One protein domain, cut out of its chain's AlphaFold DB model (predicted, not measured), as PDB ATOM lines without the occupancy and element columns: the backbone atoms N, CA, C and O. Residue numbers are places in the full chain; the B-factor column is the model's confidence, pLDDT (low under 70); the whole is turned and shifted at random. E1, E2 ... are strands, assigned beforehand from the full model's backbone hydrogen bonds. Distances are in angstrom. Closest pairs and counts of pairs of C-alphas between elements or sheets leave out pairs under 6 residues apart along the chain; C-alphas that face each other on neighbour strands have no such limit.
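AT A GLANCE: This is residues 3 to 105 of the 105 residues of an uncharacterized protein of Actinobacteria bacterium (UniProt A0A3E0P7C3). A long two-stranded hairpin, E1 and E2, partly covers one face of a twisted sheet of four strands, E3 to E6. The printed part has 103 residues, no named helix and six strands, E1 to E6 in order: all strand. The sheet E3, E4, E5, E6 is a meander, each strand the antiparallel neighbour of the one before. The whole is only just loose, close to compact, with radius of gyration of the C-alphas 15.6 A, spanning 47 by 31 by 19 A.

IN THESE COORDINATES: E1, residues 18 to 27, starts at C-alpha (-3.819, 3.751, 37.583) and is 27.4 A long. E2 is residues 30 to 40, E3 54 to 61, E4 70 to 77, E5 80 to 88, and E6 95 to 104, ending at C-alpha (-9.910, -0.636, 18.306).

HOW THE PARTS SIT: Within hydrogen-bond range are N 19 and O 39 of E1 and E2, 2.9 A; N 56 and O 74 of E3 and E4, 3.0 A; N 73 and O 84 of E4 and E5, 2.8 A; N 83 and O 101 of E5 and E6, 2.8 A. E2 bends by 76 degrees at residue 37. The closest C-alphas of E1 and E3, Ser 19 and Thr 54, are 5.3 A apart.

THE WHOLE: The farthest C-alphas, Glu 46 and Gly 67, are 49.1 A apart. The printed part has no cut; E2 to E3 is a long link. Residues 8 to 9 have pLDDT under 70.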
ATOM      1  N   GLU A   3      -0.824   9.581  37.428       80.94
ATOM      2  CA  GLU A   3      -0.590   8.346  36.695       80.94
ATOM      3  C   GLU A   3       0.502   7.546  37.401       80.94
ATOM      4  O   GLU A   3       1.451   8.121  37.941       80.94
ATOM      5  N   SER A   4       0.310   6.234  37.441       82.50
ATOM      6  CA  SER A   4       1.290   5.234  37.839       82.50
ATOM      7  C   SER A   4       1.011   4.002  36.995       82.50
ATOM      8  O   SER A   4       0.070   3.265  37.276       82.50
ATOM      9  N   VAL A   5       1.810   3.813  35.949       76.56
ATOM     10  CA  VAL A   5       1.744   2.643  35.074       76.56
ATOM     11  C   VAL A   5       3.092   1.951  35.167       76.56
ATOM     12  O   VAL A   5       4.121   2.543  34.842       76.56
ATOM     13  N   ALA A   6       3.111   0.716  35.663       71.50
ATOM     14  CA  ALA A   6       4.355   0.010  35.936       71.50
ATOM     15  C   ALA A   6       5.180  -0.312  34.671       71.50
ATOM     16  O   ALA A   6       6.396  -0.489  34.774       71.50
ATOM     17  N   ASP A   7       4.549  -0.356  33.493       71.06
ATOM     18  CA  ASP A   7       5.216  -0.520  32.196       71.06
ATOM     19  C   ASP A   7       4.695   0.495  31.161       71.06
ATOM     20  O   ASP A   7       3.777   0.226  30.383       71.06
ATOM     21  N   GLU A   8       5.311   1.683  31.151       59.97
ATOM     22  CA  GLU A   8       4.930   2.856  30.339       59.97
ATOM     23  C   GLU A   8       5.014   2.652  28.804       59.97
ATOM     24  O   GLU A   8       4.827   3.599  28.042       59.97
ATOM     25  N   GLY A   9       5.286   1.440  28.308       63.34
ATOM     26  CA  GLY A   9       5.373   1.146  26.873       63.34
ATOM     27  C   GLY A   9       4.471   0.024  26.362       63.34
ATOM     28  O   GLY A   9       4.338  -0.120  25.145       63.34
ATOM     29  N   SER A  10       3.882  -0.786  27.242       71.62
ATOM     30  CA  SER A  10       3.229  -2.039  26.843       71.62
ATOM     31  C   SER A  10       1.734  -2.104  27.168       71.62
ATOM     32  O   SER A  10       1.047  -2.980  26.650       71.62
ATOM     33  N   LEU A  11       1.230  -1.164  27.981       85.50
ATOM     34  CA  LEU A  11      -0.153  -1.104  28.477       85.50
ATOM     35  C   LEU A  11      -0.589  -2.341  29.276       85.50
ATOM     36  O   LEU A  11      -1.766  -2.434  29.621       85.50
ATOM     37  N   PHE A  12       0.318  -3.272  29.598       89.94
ATOM     38  CA  PHE A  12       0.006  -4.380  30.492       89.94
ATOM     39  C   PHE A  12      -0.122  -3.860  31.920       89.94
ATOM     40  O   PHE A  12       0.758  -3.167  32.427       89.94
ATOM     41  N   ALA A  13      -1.225  -4.221  32.559       91.12
ATOM     42  CA  ALA A  13      -1.578  -3.728  33.875       91.12
ATOM     43  C   ALA A  13      -1.045  -4.625  35.000       91.12
ATOM     44  O   ALA A  13      -1.047  -5.855  34.900       91.12
ATOM     45  N   GLN A  14      -0.652  -3.998  36.106       91.06
ATOM     46  CA  GLN A  14      -0.407  -4.633  37.399       91.06
ATOM     47  C   GLN A  14      -1.414  -4.139  38.443       91.06
ATOM     48  O   GLN A  14      -1.986  -3.056  38.311       91.06
ATOM     49  N   GLU A  15      -1.626  -4.919  39.506       92.44
ATOM     50  CA  GLU A  15      -2.418  -4.449  40.648       92.44
ATOM     51  C   GLU A  15      -1.821  -3.154  41.206       92.44
ATOM     52  O   GLU A  15      -0.631  -3.076  41.515       92.44
ATOM     53  N   GLY A  16      -2.665  -2.138  41.354       92.00
ATOM     54  CA  GLY A  16      -2.271  -0.811  41.805       92.00
ATOM     55  C   GLY A  16      -1.902   0.159  40.685       92.00
ATOM     56  O   GLY A  16      -1.704   1.335  40.996       92.00
ATOM     57  N   ASP A  17      -1.849  -0.271  39.422       94.31
ATOM     58  CA  ASP A  17      -1.706   0.664  38.307       94.31
ATOM     59  C   ASP A  17      -2.957   1.539  38.171       94.31
ATOM     60  O   ASP A  17      -4.097   1.099  38.365       94.31
ATOM     61  N   TYR A  18      -2.742   2.807  37.833       94.62
ATOM     62  CA  TYR A  18      -3.819   3.751  37.583       94.62
ATOM     63  C   TYR A  18      -3.419   4.837  36.586       94.62
ATOM     64  O   TYR A  18      -2.285   5.321  36.567       94.62
ATOM     65  N   SER A  19      -4.403   5.306  35.824       95.62
ATOM     66  CA  SER A  19      -4.322   6.530  35.032       95.62
ATOM     67  C   SER A  19      -5.583   7.355  35.278       95.62
ATOM     68  O   SER A  19      -6.702   6.886  35.065       95.62
ATOM     69  N   LEU A  20      -5.409   8.571  35.801       95.69
ATOM     70  CA  LEU A  20      -6.494   9.431  36.268       95.69
ATOM     71  C   LEU A  20      -6.274  10.879  35.821       95.69
ATOM     72  O   LEU A  20      -5.294  11.547  36.188       95.69
ATOM     73  N   VAL A  21      -7.275  11.441  35.155       96.94
ATOM     74  CA  VAL A  21      -7.397  12.883  34.953       96.94
ATOM     75  C   VAL A  21      -8.582  13.397  35.757       96.94
ATOM     76  O   VAL A  21      -9.711  12.942  35.616       96.94
ATOM     77  N   PHE A  22      -8.321  14.397  36.595       95.56
ATOM     78  CA  PHE A  22      -9.342  15.112  37.348       95.56
ATOM     79  C   PHE A  22      -9.198  16.617  37.140       95.56
ATOM     80  O   PHE A  22      -8.086  17.149  37.036       95.56
ATOM     81  N   MET A  23     -10.334  17.304  37.124       94.06
ATOM     82  CA  MET A  23     -10.440  18.752  37.185       94.06
ATOM     83  C   MET A  23     -10.632  19.173  38.637       94.06
ATOM     84  O   MET A  23     -11.512  18.672  39.334       94.06
ATOM     85  N   ARG A  24      -9.819  20.127  39.091       93.88
ATOM     86  CA  ARG A  24      -9.957  20.752  40.406       93.88
ATOM     87  C   ARG A  24     -10.353  22.209  40.233       93.88
ATOM     88  O   ARG A  24      -9.699  22.939  39.489       93.88
ATOM     89  N   ARG A  25     -11.363  22.650  40.976       89.00
ATOM     90  CA  ARG A  25     -11.822  24.040  41.012       89.00
ATOM     91  C   ARG A  25     -12.038  24.503  42.448       89.00
ATOM     92  O   ARG A  25     -12.213  23.690  43.347       89.00
ATOM     93  N   VAL A  26     -12.004  25.816  42.661       92.31
ATOM     94  CA  VAL A  26     -12.463  26.441  43.905       92.31
ATOM     95  C   VAL A  26     -13.801  27.128  43.634       92.31
ATOM     96  O   VAL A  26     -13.868  27.990  42.757       92.31
ATOM     97  N   VAL A  27     -14.840  26.746  44.373       88.62
ATOM     98  CA  VAL A  27     -16.204  27.289  44.293       88.62
ATOM     99  C   VAL A  27     -16.582  27.766  45.691       88.62
ATOM    100  O   VAL A  27     -16.513  26.995  46.640       88.62
ATOM    101  N   GLU A  28     -16.881  29.059  45.837       90.56
ATOM    102  CA  GLU A  28     -17.210  29.684  47.135       90.56
ATOM    103  C   GLU A  28     -16.175  29.441  48.258       90.56
ATOM    104  O   GLU A  28     -16.494  29.460  49.442       90.56
ATOM    105  N   GLY A  29     -14.903  29.249  47.892       92.94
ATOM    106  CA  GLY A  29     -13.813  28.970  48.835       92.94
ATOM    107  C   GLY A  29     -13.577  27.482  49.109       92.94
ATOM    108  O   GLY A  29     -12.537  27.139  49.667       92.94
ATOM    109  N   GLU A  30     -14.464  26.605  48.640       93.06
ATOM    110  CA  GLU A  30     -14.342  25.157  48.769       93.06
ATOM    111  C   GLU A  30     -13.690  24.534  47.535       93.06
ATOM    112  O   GLU A  30     -13.935  24.937  46.396       93.06
ATOM    113  N   VAL A  31     -12.841  23.530  47.752       93.56
ATOM    114  CA  VAL A  31     -12.225  22.772  46.660       93.56
ATOM    115  C   VAL A  31     -13.206  21.713  46.174       93.56
ATOM    116  O   VAL A  31     -13.539  20.791  46.913       93.56
ATOM    117  N   GLN A  32     -13.591  21.801  44.907       90.50
ATOM    118  CA  GLN A  32     -14.342  20.769  44.207       90.50
ATOM    119  C   GLN A  32     -13.422  20.015  43.243       90.50
ATOM    120  O   GLN A  32     -12.596  20.620  42.552       90.50
ATOM    121  N   THR A  33     -13.576  18.693  43.192       93.62
ATOM    122  CA  THR A  33     -12.820  17.809  42.299       93.62
ATOM    123  C   THR A  33     -13.798  16.954  41.509       93.62
ATOM    124  O   THR A  33     -14.686  16.343  42.096       93.62
ATOM    125  N   ALA A  34     -13.608  16.891  40.197       94.00
ATOM    126  CA  ALA A  34     -14.368  16.037  39.297       94.00
ATOM    127  C   ALA A  34     -13.408  15.169  38.481       94.00
ATOM    128  O   ALA A  34     -12.388  15.660  37.996       94.00
ATOM    129  N   ILE A  35     -13.725  13.886  38.343       95.62
ATOM    130  CA  ILE A  35     -12.955  12.942  37.531       95.62
ATOM    131  C   ILE A  35     -13.425  13.076  36.080       95.62
ATOM    132  O   ILE A  35     -14.625  13.078  35.826       95.62
ATOM    133  N   LEU A  36     -12.481  13.243  35.153       96.50
ATOM    134  CA  LEU A  36     -12.744  13.347  33.713       96.50
ATOM    135  C   LEU A  36     -12.418  12.042  32.974       96.50
ATOM    136  O   LEU A  36     -13.032  11.741  31.963       96.50
ATOM    137  N   GLY A  37     -11.459  11.271  33.486       96.06
ATOM    138  CA  GLY A  37     -11.109   9.949  32.977       96.06
ATOM    139  C   GLY A  37     -10.377   9.166  34.055       96.06
ATOM    140  O   GLY A  37      -9.533   9.736  34.757       96.06
ATOM    141  N   GLU A  38     -10.730   7.895  34.224       96.19
ATOM    142  CA  GLU A  38     -10.106   7.007  35.200       96.19
ATOM    143  C   GLU A  38      -9.969   5.582  34.671       96.19
ATOM    144  O   GLU A  38     -10.863   5.032  34.032       96.19
ATOM    145  N   SER A  39      -8.832   4.974  34.976       95.00
ATOM    146  CA  SER A  39      -8.619   3.536  34.928       95.00
ATOM    147  C   SER A  39      -7.819   3.176  36.168       95.00
ATOM    148  O   SER A  39      -6.774   3.778  36.420       95.00
ATOM    149  N   ILE A  40      -8.347   2.270  36.989       94.44
ATOM    150  CA  ILE A  40      -7.736   1.857  38.253       94.44
ATOM    151  C   ILE A  40      -7.789   0.337  38.300       94.44
ATOM    152  O   ILE A  40      -8.868  -0.252  38.268       94.44
ATOM    153  N   VAL A  41      -6.623  -0.292  38.389       93.38
ATOM    154  CA  VAL A  41      -6.488  -1.746  38.425       93.38
ATOM    155  C   VAL A  41      -6.398  -2.173  39.882       93.38
ATOM    156  O   VAL A  41      -5.349  -2.059  40.514       93.38
ATOM    157  N   THR A  42      -7.510  -2.627  40.458       91.12
ATOM    158  CA  THR A  42      -7.541  -3.058  41.866       91.12
ATOM    159  C   THR A  42      -7.230  -4.538  42.050       91.12
ATOM    160  O   THR A  42      -6.706  -4.910  43.092       91.12
ATOM    161  N   GLU A  43      -7.562  -5.364  41.058       89.19
ATOM    162  CA  GLU A  43      -7.406  -6.823  41.064       89.19
ATOM    163  C   GLU A  43      -7.125  -7.282  39.624       89.19
ATOM    164  O   GLU A  43      -7.602  -6.650  38.676       89.19
ATOM    165  N   LEU A  44      -6.359  -8.364  39.448       89.38
ATOM    166  CA  LEU A  44      -6.118  -8.975  38.134       89.38
ATOM    167  C   LEU A  44      -6.946 -10.249  37.973       89.38
ATOM    168  O   LEU A  44      -6.973 -11.102  38.862       89.38
ATOM    169  N   GLU A  45      -7.571 -10.422  36.811       85.56
ATOM    170  CA  GLU A  45      -8.240 -11.679  36.488       85.56
ATOM    171  C   GLU A  45      -7.221 -12.746  36.057       85.56
ATOM    172  O   GLU A  45      -6.413 -12.535  35.156       85.56
ATOM    173  N   GLU A  46      -7.277 -13.928  36.682       77.00
ATOM    174  CA  GLU A  46      -6.284 -15.011  36.525       77.00
ATOM    175  C   GLU A  46      -6.158 -15.544  35.079       77.00
ATOM    176  O   GLU A  46      -5.150 -16.157  34.725       77.00
ATOM    177  N   PHE A  47      -7.162 -15.303  34.229       79.75
ATOM    178  CA  PHE A  47      -7.227 -15.827  32.859       79.75
ATOM    179  C   PHE A  47      -7.390 -14.757  31.777       79.75
ATOM    180  O   PHE A  47      -7.534 -15.110  30.604       79.75
ATOM    181  N   GLU A  48      -7.337 -13.478  32.140       83.25
ATOM    182  CA  GLU A  48      -7.357 -12.384  31.174       83.25
ATOM    183  C   GLU A  48      -5.981 -11.736  31.079       83.25
ATOM    184  O   GLU A  48      -5.191 -11.738  32.020       83.25
ATOM    185  N   THR A  49      -5.667 -11.205  29.901       85.06
ATOM    186  CA  THR A  49      -4.471 -10.378  29.764       85.06
ATOM    187  C   THR A  49      -4.816  -8.991  30.296       85.06
ATOM    188  O   THR A  49      -5.702  -8.353  29.727       85.06
ATOM    189  N   PRO A  50      -4.175  -8.523  31.379       88.81
ATOM    190  CA  PRO A  50      -4.569  -7.271  31.992       88.81
ATOM    191  C   PRO A  50      -4.038  -6.104  31.171       88.81
ATOM    192  O   PRO A  50      -2.835  -6.017  30.921       88.81
ATOM    193  N   PHE A  51      -4.923  -5.184  30.802       90.94
ATOM    194  CA  PHE A  51      -4.564  -3.948  30.121       90.94
ATOM    195  C   PHE A  51      -5.081  -2.736  30.889       90.94
ATOM    196  O   PHE A  51      -6.145  -2.795  31.505       90.94
ATOM    197  N   ILE A  52      -4.342  -1.629  30.828       92.94
ATOM    198  CA  ILE A  52      -4.777  -0.342  31.374       92.94
ATOM    199  C   ILE A  52      -5.201   0.613  30.257       92.94
ATOM    200  O   ILE A  52      -4.597   0.646  29.185       92.94
ATOM    201  N   LEU A  53      -6.242   1.406  30.522       93.44
ATOM    202  CA  LEU A  53      -6.613   2.556  29.700       93.44
ATOM    203  C   LEU A  53      -5.897   3.796  30.245       93.44
ATOM    204  O   LEU A  53      -6.168   4.231  31.367       93.44
ATOM    205  N   THR A  54      -4.998   4.383  29.461       94.81
ATOM    206  CA  THR A  54      -4.304   5.615  29.854       94.81
ATOM    207  C   THR A  54      -5.072   6.843  29.390       94.81
ATOM    208  O   THR A  54      -5.551   6.877  28.258       94.81
ATOM    209  N   HIS A  55      -5.136   7.864  30.244       95.88
ATOM    210  CA  HIS A  55      -5.787   9.140  29.969       95.88
ATOM    211  C   HIS A  55      -4.765  10.275  30.043       95.88
ATOM    212  O   HIS A  55      -4.138  10.481  31.082       95.88
ATOM    213  N   ALA A  56      -4.660  11.086  28.995       95.31
ATOM    214  CA  ALA A  56      -3.805  12.271  28.983       95.31
ATOM    215  C   ALA A  56      -4.585  13.513  28.547       95.31
ATOM    216  O   ALA A  56      -5.443  13.445  27.675       95.31
ATOM    217  N   VAL A  57      -4.273  14.681  29.117       96.81
ATOM    218  CA  VAL A  57      -4.834  15.946  28.609       96.81
ATOM    219  C   VAL A  57      -4.129  16.295  27.300       96.81
ATOM    220  O   VAL A  57      -2.968  16.704  27.309       96.81
ATOM    221  N   ALA A  58      -4.837  16.158  26.183       97.06
ATOM    222  CA  ALA A  58      -4.310  16.424  24.849       97.06
ATOM    223  C   ALA A  58      -4.365  17.915  24.493       97.06
ATOM    224  O   ALA A  58      -3.438  18.456  23.888       97.06
ATOM    225  N   ALA A  59      -5.456  18.589  24.866       97.06
ATOM    226  CA  ALA A  59      -5.657  20.004  24.589       97.06
ATOM    227  C   ALA A  59      -6.647  20.647  25.565       97.06
ATOM    228  O   ALA A  59      -7.492  19.983  26.162       97.06
ATOM    229  N   ILE A  60      -6.552  21.972  25.680       97.31
ATOM    230  CA  ILE A  60      -7.569  22.826  26.295       97.31
ATOM    231  C   ILE A  60      -7.798  23.977  25.317       97.31
ATOM    232  O   ILE A  60      -6.872  24.751  25.055       97.31
ATOM    233  N   ALA A  61      -8.992  24.062  24.738       97.06
ATOM    234  CA  ALA A  61      -9.320  25.012  23.675       97.06
ATOM    235  C   ALA A  61     -10.813  25.361  23.694       97.06
ATOM    236  O   ALA A  61     -11.609  24.545  24.131       97.06
ATOM    237  N   ASP A  62     -11.171  26.546  23.199       97.75
ATOM    238  CA  ASP A  62     -12.558  26.911  22.878       97.75
ATOM    239  C   ASP A  62     -12.913  26.293  21.518       97.75
ATOM    240  O   ASP A  62     -12.613  26.845  20.453       97.75
ATOM    241  N   LEU A  63     -13.426  25.067  21.560       97.38
ATOM    242  CA  LEU A  63     -13.776  24.248  20.402       97.38
ATOM    243  C   LEU A  63     -15.164  24.596  19.864       97.38
ATOM    244  O   LEU A  63     -15.416  24.422  18.669       97.38
ATOM    245  N   SER A  64     -16.059  25.068  20.733       96.31
ATOM    246  CA  SER A  64     -17.430  25.443  20.380       96.31
ATOM    247  C   SER A  64     -17.557  26.896  19.896       96.31
ATOM    248  O   SER A  64     -18.492  27.221  19.158       96.31
ATOM    249  N   GLY A  65     -16.595  27.758  20.230       97.75
ATOM    250  CA  GLY A  65     -16.563  29.180  19.890       97.75
ATOM    251  C   GLY A  65     -17.425  30.054  20.806       97.75
ATOM    252  O   GLY A  65     -17.780  31.170  20.413       97.75
ATOM    253  N   ASP A  66     -17.815  29.557  21.982       96.44
ATOM    254  CA  ASP A  66     -18.695  30.260  22.923       96.44
ATOM    255  C   ASP A  66     -17.928  31.102  23.965       96.44
ATOM    256  O   ASP A  66     -18.535  31.836  24.754       96.44
ATOM    257  N   GLY A  67     -16.593  31.056  23.928       96.06
ATOM    258  CA  GLY A  67     -15.705  31.751  24.853       96.06
ATOM    259  C   GLY A  67     -15.393  30.977  26.137       96.06
ATOM    260  O   GLY A  67     -14.698  31.522  27.003       96.06
ATOM    261  N   LYS A  68     -15.874  29.740  26.286       94.38
ATOM    262  CA  LYS A  68     -15.452  28.793  27.324       94.38
ATOM    263  C   LYS A  68     -14.509  27.757  26.724       94.38
ATOM    264  O   LYS A  68     -14.499  27.506  25.533       94.38
ATOM    265  N   MET A  69     -13.665  27.179  27.574       95.69
ATOM    266  CA  MET A  69     -12.705  26.168  27.136       95.69
ATOM    267  C   MET A  69     -13.271  24.776  27.391       95.69
ATOM    268  O   MET A  69     -13.695  24.482  28.512       95.69
ATOM    269  N   GLU A  70     -13.170  23.899  26.404       98.00
ATOM    270  CA  GLU A  70     -13.321  22.463  26.572       98.00
ATOM    271  C   GLU A  70     -11.957  21.784  26.789       98.00
ATOM    272  O   GLU A  70     -10.896  22.277  26.391       98.00
ATOM    273  N   ILE A  71     -11.987  20.633  27.458       98.06
ATOM    274  CA  ILE A  71     -10.825  19.810  27.792       98.06
ATOM    275  C   ILE A  71     -10.880  18.554  26.928       98.06
ATOM    276  O   ILE A  71     -11.841  17.795  27.011       98.06
ATOM    277  N   VAL A  72      -9.840  18.325  26.129       98.31
ATOM    278  CA  VAL A  72      -9.697  17.108  25.323       98.31
ATOM    279  C   VAL A  72      -8.821  16.114  26.072       98.31
ATOM    280  O   VAL A  72      -7.678  16.443  26.409       98.31
ATOM    281  N   LEU A  73      -9.334  14.909  26.307       98.06
ATOM    282  CA  LEU A  73      -8.537  13.775  26.762       98.06
ATOM    283  C   LEU A  73      -8.193  12.878  25.575       98.06
ATOM    284  O   LEU A  73      -9.070  12.572  24.775       98.06
ATOM    285  N   ASP A  74      -6.928  12.483  25.471       97.19
ATOM    286  CA  ASP A  74      -6.490  11.348  24.657       97.19
ATOM    287  C   ASP A  74      -6.576  10.079  25.506       97.19
ATOM    288  O   ASP A  74      -6.254  10.095  26.700       97.19
ATOM    289  N   GLU A  75      -7.046   9.005  24.884       96.50
ATOM    290  CA  GLU A  75      -7.373   7.733  25.516       96.50
ATOM    291  C   GLU A  75      -6.684   6.617  24.734       96.50
ATOM    292  O   GLU A  75      -6.971   6.414  23.555       96.50
ATOM    293  N   VAL A  76      -5.773   5.883  25.371       94.31
ATOM    294  CA  VAL A  76      -5.027   4.796  24.717       94.31
ATOM    295  C   VAL A  76      -5.239   3.497  25.479       94.31
ATOM    296  O   VAL A  76      -5.052   3.436  26.693       94.31
ATOM    297  N   TYR A  77      -5.633   2.458  24.750       91.56
ATOM    298  CA  TYR A  77      -5.860   1.108  25.254       91.56
ATOM    299  C   TYR A  77      -5.190   0.090  24.322       91.56
ATOM    300  O   TYR A  77      -4.788   0.420  23.206       91.56
ATOM    301  N   TYR A  78      -5.034  -1.155  24.769       90.75
ATOM    302  CA  TYR A  78      -4.460  -2.207  23.936       90.75
ATOM    303  C   TYR A  78      -5.179  -2.309  22.578       90.75
ATOM    304  O   TYR A  78      -6.393  -2.479  22.511       90.75
ATOM    305  N   GLU A  79      -4.401  -2.142  21.504       90.19
ATOM    306  CA  GLU A  79      -4.853  -2.085  20.106       90.19
ATOM    307  C   GLU A  79      -6.004  -1.094  19.822       90.19
ATOM    308  O   GLU A  79      -6.724  -1.235  18.830       90.19
ATOM    309  N   GLY A  80      -6.153  -0.054  20.649       93.50
ATOM    310  CA  GLY A  80      -7.190   0.958  20.503       93.50
ATOM    311  C   GLY A  80      -6.758   2.355  20.938       93.50
ATOM    312  O   GLY A  80      -5.902   2.545  21.800       93.50
ATOM    313  N   GLN A  81      -7.371   3.361  20.330       95.69
ATOM    314  CA  GLN A  81      -7.186   4.757  20.709       95.69
ATOM    315  C   GLN A  81      -8.490   5.527  20.518       95.69
ATOM    316  O   GLN A  81      -9.273   5.254  19.600       95.69
ATOM    317  N   GLY A  82      -8.701   6.519  21.368       97.06
ATOM    318  CA  GLY A  82      -9.813   7.441  21.298       97.06
ATOM    319  C   GLY A  82      -9.479   8.798  21.891       97.06
ATOM    320  O   GLY A  82      -8.348   9.090  22.274       97.06
ATOM    321  N   TRP A  83     -10.493   9.645  21.917       97.62
ATOM    322  CA  TRP A  83     -10.458  10.926  22.590       97.62
ATOM    323  C   TRP A  83     -11.855  11.300  23.073       97.62
ATOM    324  O   TRP A  83     -12.865  10.968  22.439       97.62
ATOM    325  N   THR A  84     -11.910  12.064  24.159       98.38
ATOM    326  CA  THR A  84     -13.138  12.646  24.709       98.38
ATOM    327  C   THR A  84     -12.990  14.150  24.906       98.38
ATOM    328  O   THR A  84     -11.896  14.659  25.131       98.38
ATOM    329  N   VAL A  85     -14.094  14.888  24.790       98.50
ATOM    330  CA  VAL A  85     -14.162  16.341  24.997       98.50
ATOM    331  C   VAL A  85     -15.135  16.635  26.126       98.50
ATOM    332  O   VAL A  85     -16.310  16.267  26.059       98.50
ATOM    333  N   TRP A  86     -14.648  17.344  27.135       98.38
ATOM    334  CA  TRP A  86     -15.387  17.711  28.334       98.38
ATOM    335  C   TRP A  86     -15.561  19.224  28.419       98.38
ATOM    336  O   TRP A  86     -14.596  19.970  28.271       98.38
ATOM    337  N   GLU A  87     -16.769  19.682  28.729       97.12
ATOM    338  CA  GLU A  87     -17.051  21.089  29.036       97.12
ATOM    339  C   GLU A  87     -17.432  21.216  30.508       97.12
ATOM    340  O   GLU A  87     -18.264  20.459  31.002       97.12
ATOM    341  N   TYR A  88     -16.885  22.206  31.210       93.50
ATOM    342  CA  TYR A  88     -17.437  22.605  32.500       93.50
ATOM    343  C   TYR A  88     -18.629  23.545  32.293       93.50
ATOM    344  O   TYR A  88     -18.451  24.706  31.917       93.50
ATOM    345  N   VAL A  89     -19.840  23.072  32.584       92.69
ATOM    346  CA  VAL A  89     -21.063  23.817  32.248       92.69
ATOM    347  C   VAL A  89     -21.344  24.932  33.262       92.69
ATOM    348  O   VAL A  89     -21.511  26.094  32.879       92.69
ATOM    349  N   ASN A  90     -21.407  24.594  34.554       90.94
ATOM    350  CA  ASN A  90     -21.599  25.510  35.689       90.94
ATOM    351  C   ASN A  90     -21.320  24.790  37.027       90.94
ATOM    352  O   ASN A  90     -20.994  23.609  37.032       90.94
ATOM    353  N   ASP A  91     -21.434  25.503  38.152       88.75
ATOM    354  CA  ASP A  91     -21.117  24.973  39.492       88.75
ATOM    355  C   ASP A  91     -22.118  23.929  40.015       88.75
ATOM    356  O   ASP A  91     -21.782  23.185  40.933       88.75
ATOM    357  N   ASP A  92     -23.300  23.822  39.402       86.94
ATOM    358  CA  ASP A  92     -24.295  22.797  39.740       86.94
ATOM    359  C   ASP A  92     -24.076  21.497  38.947       86.94
ATOM    360  O   ASP A  92     -24.300  20.403  39.461       86.94
ATOM    361  N   LEU A  93     -23.659  21.609  37.679       91.06
ATOM    362  CA  LEU A  93     -23.506  20.485  36.747       91.06
ATOM    363  C   LEU A  93     -22.073  19.950  36.666       91.06
ATOM    364  O   LEU A  93     -21.881  18.765  36.413       91.06
ATOM    365  N   GLY A  94     -21.070  20.805  36.863       92.31
ATOM    366  CA  GLY A  94     -19.665  20.445  36.716       92.31
ATOM    367  C   GLY A  94     -19.262  20.110  35.270       92.31
ATOM    368  O   GLY A  94     -19.846  20.647  34.319       92.31
ATOM    369  N   PRO A  95     -18.227  19.265  35.089       94.81
ATOM    370  CA  PRO A  95     -17.828  18.750  33.783       94.81
ATOM    371  C   PRO A  95     -18.872  17.806  33.181       94.81
ATOM    372  O   PRO A  95     -19.333  16.873  33.835       94.81
ATOM    373  N   VAL A  96     -19.182  18.006  31.905       96.38
ATOM    374  CA  VAL A  96     -20.088  17.177  31.108       96.38
ATOM    375  C   VAL A  96     -19.360  16.721  29.849       96.38
ATOM    376  O   VAL A  96     -18.739  17.531  29.156       96.38
ATOM    377  N   LEU A  97     -19.442  15.422  29.555       97.38
ATOM    378  CA  LEU A  97     -18.938  14.849  28.311       97.38
ATOM    379  C   LEU A  97     -19.783  15.361  27.141       97.38
ATOM    380  O   LEU A  97     -20.990  15.127  27.097       97.38
ATOM    381  N   GLN A  98     -19.142  16.030  26.189       97.50
ATOM    382  CA  GLN A  98     -19.808  16.598  25.017       97.50
ATOM    383  C   GLN A  98     -19.778  15.631  23.839       97.50
ATOM    384  O   GLN A  98     -20.795  15.357  23.203       97.50
ATOM    385  N   ILE A  99     -18.591  15.109  23.540       97.44
ATOM    386  CA  ILE A  99     -18.364  14.199  22.425       97.44
ATOM    387  C   ILE A  99     -17.162  13.309  22.730       97.44
ATOM    388  O   ILE A  99     -16.234  13.714  23.424       97.44
ATOM    389  N   GLY A 100     -17.183  12.098  22.188       96.94
ATOM    390  CA  GLY A 100     -16.036  11.206  22.176       96.94
ATOM    391  C   GLY A 100     -16.032  10.365  20.912       96.94
ATOM    392  O   GLY A 100     -17.069  10.179  20.268       96.94
ATOM    393  N   SER A 101     -14.856   9.886  20.538       97.44
ATOM    394  CA  SER A 101     -14.678   8.972  19.416       97.44
ATOM    395  C   SER A 101     -13.480   8.075  19.671       97.44
ATOM    396  O   SER A 101     -12.494   8.511  20.254       97.44
ATOM    397  N   GLY A 102     -13.548   6.839  19.195       95.88
ATOM    398  CA  GLY A 102     -12.468   5.876  19.340       95.88
ATOM    399  C   GLY A 102     -12.614   4.703  18.385       95.88
ATOM    400  O   GLY A 102     -13.662   4.497  17.767       95.88
ATOM    401  N   CYS A 103     -11.528   3.957  18.241       94.69
ATOM    402  CA  CYS A 103     -11.415   2.775  17.399       94.69
ATOM    403  C   CYS A 103     -10.488   1.762  18.083       94.69
ATOM    404  O   CYS A 103      -9.545   2.158  18.766       94.69
ATOM    405  N   GLY A 104     -10.748   0.476  17.867       91.69
ATOM    406  CA  GLY A 104      -9.910  -0.636  18.306       91.69
ATOM    407  C   GLY A 104     -10.256  -1.908  17.531       91.69
ATOM    408  O   GLY A 104     -11.228  -1.911  16.764       91.69
ATOM    409  N   VAL A 105      -9.443  -2.949  17.695       84.38
ATOM    410  CA  VAL A 105      -9.600  -4.259  17.025       84.38
ATOM    411  C   VAL A 105     -10.181  -5.327  17.940       84.38
ATOM    412  O   VAL A 105      -9.991  -5.237  19.171       84.38
TER     413      VAL A 105